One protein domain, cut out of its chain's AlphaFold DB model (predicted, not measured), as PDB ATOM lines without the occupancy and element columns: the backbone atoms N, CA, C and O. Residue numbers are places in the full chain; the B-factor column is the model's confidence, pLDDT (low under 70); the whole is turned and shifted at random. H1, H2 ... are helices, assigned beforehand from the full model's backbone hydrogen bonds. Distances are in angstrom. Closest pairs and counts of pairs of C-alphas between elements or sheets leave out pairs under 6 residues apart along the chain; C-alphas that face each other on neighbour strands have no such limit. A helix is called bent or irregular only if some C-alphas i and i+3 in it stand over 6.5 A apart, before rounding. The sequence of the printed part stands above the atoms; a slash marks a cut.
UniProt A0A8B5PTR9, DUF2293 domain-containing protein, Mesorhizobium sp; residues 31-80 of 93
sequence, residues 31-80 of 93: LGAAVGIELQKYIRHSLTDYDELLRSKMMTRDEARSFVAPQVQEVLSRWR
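This is residues 31 to 80 of the 93 residues of the protein "DUF2293 domain-containing protein" of Mesorhizobium sp (UniProt A0A8B5PTR9). A long kinked helix, H3, folds back along the short helix H2 to make a helical hairpin, and H1 packs on the later part of H3 and spreads away from it, the two making a V that opens toward residues 31 and 80. The printed part has 50 residues with three named helices, in the order H1, H2, H3, and no named strand; the class is all helix. The whole is only just compact, close to loose, with a radius of gyration of the C-alphas of 11.3 A, and elongated, spanning 34 by 20 by 16 A.

H3, the longest helix, runs over residues 61 to 79, 25.4 A from C-alpha 61 at (50.189, 70.972, 117.247) to C-alpha 79 at (59.566, 92.880, 108.322). It has a kink of 44 degrees near residue 68 and is irregular: C-alphas 67 and 70 are 7.1 A apart. H2 is residues 50 to 55, 8.7 A long. H1 is residues 31 to 46, 22.0 A long, with C-alpha 31 at (41.562, 93.485, 105.731).

H3 touches H2 with residues 61 to 68 alone; the closest C-alphas, of Tyr 50 and Ala 64, are 6.2 A apart. This hairpin has a shallow tilt of 26 degrees, opposite ways. Residues 68 to 75 of H3 touch residues 40 to 44 of H1, with the C-alphas of Ile 43 and Val 72 closest at 6.1 A. H1 and H3 run opposite ways at a steep tilt of 68 degrees, only just short of about perpendicular. H1 and H2 are close but not clearly touching; their closest C-alphas, of His 45 and Asp 51, are 6.1 A apart. In H1 and H2 every O i to N i+4 pair is within hydrogen-bond range; in H3, 13 of 15 are.

The two C-alphas farthest apart, of Leu 31 and Met 58, are 35.3 A apart. The printed part has no cut, and both links are tight. The mean pLDDT of the printed part is 87.7, and no printed residue is under 70.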
ATOM      1  N   LEU A  31      40.632  94.070 106.713       74.06
ATOM      2  CA  LEU A  31      41.562  93.485 105.731       74.06
ATOM      3  C   LEU A  31      42.974  93.264 106.303       74.06
ATOM      4  O   LEU A  31      43.561  92.204 106.115       74.06
ATOM      5  N   GLY A  32      43.492  94.222 107.079       71.56
ATOM      6  CA  GLY A  32      44.803  94.093 107.727       71.56
ATOM      7  C   GLY A  32      44.905  92.914 108.705       71.56
ATOM      8  O   GLY A  32      45.958  92.289 108.793       71.56
ATOM      9  N   ALA A  33      43.816  92.561 109.395       73.12
ATOM     10  CA  ALA A  33      43.777  91.394 110.274       73.12
ATOM     11  C   ALA A  33      43.775  90.086 109.469       73.12
ATOM     12  O   ALA A  33      44.512  89.164 109.807       73.12
ATOM     13  N   ALA A  34      43.011  90.025 108.373       76.81
ATOM     14  CA  ALA A  34      42.993  88.868 107.477       76.81
ATOM     15  C   ALA A  34      44.376  88.612 106.853       76.81
ATOM     16  O   ALA A  34      44.883  87.490 106.888       76.81
ATOM     17  N   VAL A  35      45.025  89.671 106.358       80.81
ATOM     18  CA  VAL A  35      46.394  89.606 105.825       80.81
ATOM     19  C   VAL A  35      47.384  89.180 106.910       80.81
ATOM     20  O   VAL A  35      48.233  88.332 106.654       80.81
ATOM     21  N   GLY A  36      47.263  89.709 108.131       81.81
ATOM     22  CA  GLY A  36      48.120  89.324 109.256       81.81
ATOM     23  C   GLY A  36      48.017  87.837 109.613       81.81
ATOM     24  O   GLY A  36      49.041  87.198 109.853       81.81
ATOM     25  N   ILE A  37      46.805  87.272 109.592       83.00
ATOM     26  CA  ILE A  37      46.574  85.839 109.832       83.00
ATOM     27  C   ILE A  37      47.233  84.995 108.740       83.00
ATOM     28  O   ILE A  37      47.954  84.043 109.052       83.00
ATOM     29  N   GLU A  38      47.008  85.333 107.467       84.44
ATOM     30  CA  GLU A  38      47.573  84.551 106.363       84.44
ATOM     31  C   GLU A  38      49.101  84.652 106.341       84.44
ATOM     32  O   GLU A  38      49.785  83.664 106.081       84.44
ATOM     33  N   LEU A  39      49.652  85.810 106.709       85.31
ATOM     34  CA  LEU A  39      51.091  85.989 106.788       85.31
ATOM     35  C   LEU A  39      51.725  85.198 107.935       85.31
ATOM     36  O   LEU A  39      52.736  84.540 107.725       85.31
ATOM     37  N   GLN A  40      51.132  85.207 109.131       87.56
ATOM     38  CA  GLN A  40      51.607  84.375 110.244       87.56
ATOM     39  C   GLN A  40      51.559  82.887 109.895       87.56
ATOM     40  O   GLN A  40      52.469  82.132 110.235       87.56
ATOM     41  N   LYS A  41      50.508  82.464 109.182       89.12
ATOM     42  CA  LYS A  41      50.403  81.107 108.654       89.12
ATOM     43  C   LYS A  41      51.535  80.824 107.664       89.12
ATOM     44  O   LYS A  41      52.198  79.806 107.826       89.12
ATOM     45  N   TYR A  42      51.783  81.710 106.703       88.44
ATOM     46  CA  TYR A  42      52.882  81.563 105.748       88.44
ATOM     47  C   TYR A  42      54.242  81.454 106.446       88.44
ATOM     48  O   TYR A  42      54.964  80.497 106.201       88.44
ATOM     49  N   ILE A  43      54.568  82.370 107.363       89.94
ATOM     50  CA  ILE A  43      55.851  82.354 108.083       89.94
ATOM     51  C   ILE A  43      56.020  81.029 108.826       89.94
ATOM     52  O   ILE A  43      57.048  80.377 108.688       89.94
ATOM     53  N   ARG A  44      54.992  80.591 109.558       91.75
ATOM     54  CA  ARG A  44      55.039  79.323 110.289       91.75
ATOM     55  C   ARG A  44      55.267  78.123 109.363       91.75
ATOM     56  O   ARG A  44      56.067  77.267 109.693       91.75
ATOM     57  N   HIS A  45      54.584  78.039 108.226       90.31
ATOM     58  CA  HIS A  45      54.712  76.874 107.340       90.31
ATOM     59  C   HIS A  45      55.952  76.907 106.439       90.31
ATOM     60  O   HIS A  45      56.467  75.863 106.068       90.31
ATOM     61  N   SER A  46      56.410  78.092 106.037       90.12
ATOM     62  CA  SER A  46      57.424  78.232 104.985       90.12
ATOM     63  C   SER A  46      58.777  78.716 105.488       90.12
ATOM     64  O   SER A  46      59.766  78.537 104.787       90.12
ATOM     65  N   LEU A  47      58.827  79.358 106.657       89.06
ATOM     66  CA  LEU A  47      60.040  79.975 107.203       89.06
ATOM     67  C   LEU A  47      60.427  79.415 108.580       89.06
ATOM     68  O   LEU A  47      61.298  79.983 109.230       89.06
ATOM     69  N   THR A  48      59.774  78.342 109.033       91.62
ATOM     70  CA  THR A  48      60.125  77.619 110.267       91.62
ATOM     71  C   THR A  48      59.955  76.118 110.057       91.62
ATOM     72  O   THR A  48      59.210  75.705 109.167       91.62
ATOM     73  N   ASP A  49      60.544  75.306 110.934       91.38
ATOM     74  CA  ASP A  49      60.496  73.836 110.857       91.38
ATOM     75  C   ASP A  49      59.162  73.233 111.342       91.38
ATOM     76  O   ASP A  49      59.050  72.032 111.584       91.38
ATOM     77  N   TYR A  50      58.111  74.049 111.479       92.44
ATOM     78  CA  TYR A  50      56.797  73.636 111.982       92.44
ATOM     79  C   TYR A  50      56.241  72.387 111.283       92.44
ATOM     80  O   TYR A  50      55.738  71.478 111.944       92.44
ATOM     81  N   ASP A  51      56.342  72.311 109.954       91.00
ATOM     82  CA  ASP A  51      55.827  71.163 109.199       91.00
ATOM     83  C   ASP A  51      56.675  69.897 109.396       91.00
ATOM     84  O   ASP A  51      56.169  68.788 109.237       91.00
ATOM     85  N   GLU A  52      57.955  70.030 109.742       90.88
ATOM     86  CA  GLU A  52      58.821  68.901 110.094       90.88
ATOM     87  C   GLU A  52      58.554  68.403 111.517       90.88
ATOM     88  O   GLU A  52      58.422  67.196 111.733       90.88
ATOM     89  N   LEU A  53      58.353  69.320 112.466       89.94
ATOM     90  CA  LEU A  53      57.968  69.000 113.845       89.94
ATOM     91  C   LEU A  53      56.641  68.227 113.906       89.94
ATOM     92  O   LEU A  53      56.491  67.296 114.696       89.94
ATOM     93  N   LEU A  54      55.692  68.560 113.026       91.19
ATOM     94  CA  LEU A  54      54.441  67.809 112.901       91.19
ATOM     95  C   LEU A  54      54.617  66.456 112.201       91.19
ATOM     96  O   LEU A  54      53.994  65.477 112.611       91.19
ATOM     97  N   ARG A  55      55.441  66.380 111.146       92.12
ATOM     98  CA  ARG A  55      55.676  65.126 110.399       92.12
ATOM     99  C   ARG A  55      56.421  64.084 111.225       92.12
ATOM    100  O   ARG A  55      56.071  62.910 111.168       92.12
ATOM    101  N   SER A  56      57.405  64.516 112.005       90.44
ATOM    102  CA  SER A  56      58.189  63.658 112.897       90.44
ATOM    103  C   SER A  56      57.396  63.156 114.110       90.44
ATOM    104  O   SER A  56      57.884  62.289 114.830       90.44
ATOM    105  N   LYS A  57      56.174  63.671 114.337       81.94
ATOM    106  CA  LYS A  57      55.322  63.388 115.506       81.94
ATOM    107  C   LYS A  57      56.033  63.596 116.851       81.94
ATOM    108  O   LYS A  57      55.618  63.023 117.853       81.94
ATOM    109  N   MET A  58      57.076  64.428 116.883       80.69
ATOM    110  CA  MET A  58      57.816  64.722 118.112       80.69
ATOM    111  C   MET A  58      56.977  65.515 119.118       80.69
ATOM    112  O   MET A  58      57.229  65.438 120.314       80.69
ATOM    113  N   MET A  59      55.997  66.286 118.637       89.12
ATOM    114  CA  MET A  59      55.204  67.192 119.464       89.12
ATOM    115  C   MET A  59      53.789  67.388 118.921       89.12
ATOM    116  O   MET A  59      53.511  67.209 117.730       89.12
ATOM    117  N   THR A  60      52.880  67.777 119.812       92.31
ATOM    118  CA  THR A  60      51.513  68.152 119.451       92.31
ATOM    119  C   THR A  60      51.490  69.465 118.671       92.31
ATOM    120  O   THR A  60      52.453  70.234 118.617       92.31
ATOM    121  N   ARG A  61      50.343  69.763 118.057       89.56
ATOM    122  CA  ARG A  61      50.189  70.972 117.247       89.56
ATOM    123  C   ARG A  61      50.393  72.259 118.045       89.56
ATOM    124  O   ARG A  61      50.935  73.221 117.503       89.56
ATOM    125  N   ASP A  62      49.944  72.288 119.293       92.88
ATOM    126  CA  ASP A  62      50.022  73.485 120.132       92.88
ATOM    127  C   ASP A  62      51.412  73.668 120.749       92.88
ATOM    128  O   ASP A  62      51.896  74.799 120.833       92.88
ATOM    129  N   GLU A  63      52.115  72.573 121.044       91.19
ATOM    130  CA  GLU A  63      53.536  72.603 121.407       91.19
ATOM    131  C   GLU A  63      54.389  73.107 120.241       91.19
ATOM    132  O   GLU A  63      55.145  74.062 120.409       91.19
ATOM    133  N   ALA A  64      54.188  72.573 119.029       93.19
ATOM    134  CA  ALA A  64      54.890  73.038 117.832       93.19
ATOM    135  C   ALA A  64      54.639  74.524 117.558       93.19
ATOM    136  O   ALA A  64      55.557  75.262 117.207       93.19
ATOM    137  N   ARG A  65      53.399  74.996 117.749       92.44
ATOM    138  CA  ARG A  65      53.062  76.424 117.629       92.44
ATOM    139  C   ARG A  65      53.788  77.273 118.660       92.44
ATOM    140  O   ARG A  65      54.268  78.344 118.301       92.44
ATOM    141  N   SER A  66      53.843  76.817 119.906       93.75
ATOM    142  CA  SER A  66      54.510  77.536 120.993       93.75
ATOM    143  C   SER A  66      56.021  77.585 120.773       93.75
ATOM    144  O   SER A  66      56.635  78.628 120.972       93.75
ATOM    145  N   PHE A  67      56.599  76.497 120.263       94.19
ATOM    146  CA  PHE A  67      58.019  76.389 119.945       94.19
ATOM    147  C   PHE A  67      58.451  77.338 118.817       94.19
ATOM    148  O   PHE A  67      59.451  78.040 118.944       94.19
ATOM    149  N   VAL A  68      57.679  77.419 117.726       93.56
ATOM    150  CA  VAL A  68      58.008  78.294 116.582       93.56
ATOM    151  C   VAL A  68      57.536  79.741 116.756       93.56
ATOM    152  O   VAL A  68      57.941  80.616 115.994       93.56
ATOM    153  N   ALA A  69      56.693  80.032 117.756       92.81
ATOM    154  CA  ALA A  69      56.198  81.379 118.042       92.81
ATOM    155  C   ALA A  69      57.301  82.457 118.122       92.81
ATOM    156  O   ALA A  69      57.137  83.486 117.458       92.81
ATOM    157  N   PRO A  70      58.421  82.271 118.855       94.44
ATOM    158  CA  PRO A  70      59.503  83.258 118.883       94.44
ATOM    159  C   PRO A  70      60.129  83.502 117.503       94.44
ATOM    160  O   PRO A  70      60.355  84.655 117.142       94.44
ATOM    161  N   GLN A  71      60.319  82.458 116.688       92.69
ATOM    162  CA  GLN A  71      60.864  82.586 115.327       92.69
ATOM    163  C   GLN A  71      59.914  83.378 114.418       92.69
ATOM    164  O   GLN A  71      60.326  84.271 113.677       92.69
ATOM    165  N   VAL A  72      58.608  83.107 114.518       89.75
ATOM    166  CA  VAL A  72      57.582  83.857 113.781       89.75
ATOM    167  C   VAL A  72      57.610  85.338 114.170       89.75
ATOM    168  O   VAL A  72      57.554  86.203 113.293       89.75
ATOM    169  N   GLN A  73      57.719  85.650 115.466       89.94
ATOM    170  CA  GLN A  73      57.820  87.034 115.940       89.94
ATOM    171  C   GLN A  73      59.097  87.718 115.458       89.94
ATOM    172  O   GLN A  73      59.055  88.887 115.073       89.94
ATOM    173  N   GLU A  74      60.214  86.997 115.412       91.19
ATOM    174  CA  GLU A  74      61.465  87.523 114.889       91.19
ATOM    175  C   GLU A  74      61.326  87.925 113.416       91.19
ATOM    176  O   GLU A  74      61.612  89.071 113.059       91.19
ATOM    177  N   VAL A  75      60.798  87.041 112.565       87.12
ATOM    178  CA  VAL A  75      60.559  87.345 111.144       87.12
ATOM    179  C   VAL A  75      59.631  88.552 110.990       87.12
ATOM    180  O   VAL A  75      59.942  89.487 110.247       87.12
ATOM    181  N   LEU A  76      58.521  88.585 111.733       85.56
ATOM    182  CA  LEU A  76      57.587  89.714 111.718       85.56
ATOM    183  C   LEU A  76      58.248  91.024 112.155       85.56
ATOM    184  O   LEU A  76      57.979  92.069 111.562       85.56
ATOM    185  N   SER A  77      59.115  90.980 113.167       85.75
ATOM    186  CA  SER A  77      59.828  92.158 113.662       85.75
ATOM    187  C   SER A  77      60.818  92.704 112.633       85.75
ATOM    188  O   SER A  77      60.857  93.915 112.423       85.75
ATOM    189  N   ARG A  78      61.528  91.828 111.908       84.44
ATOM    190  CA  ARG A  78      62.425  92.203 110.802       84.44
ATOM    191  C   ARG A  78      61.664  92.795 109.615       84.44
ATOM    192  O   ARG A  78      62.177  93.660 108.911       84.44
ATOM    193  N   TRP A  79      60.431  92.349 109.384       81.19
ATOM    194  CA  TRP A  79      59.566  92.880 108.322       81.19
ATOM    195  C   TRP A  79      58.815  94.147 108.739       81.19
ATOM    196  O   TRP A  79      58.198  94.826 107.911       81.19
ATOM    197  N   ARG A  80      58.861  94.506 110.023       77.44
ATOM    198  CA  ARG A  80      58.275  95.741 110.525       77.44
ATOM    199  C   ARG A  80      59.170  96.912 110.123       77.44
ATOM    200  O   ARG A  80      60.205  97.149 110.734       77.44
TER     201      ARG A  80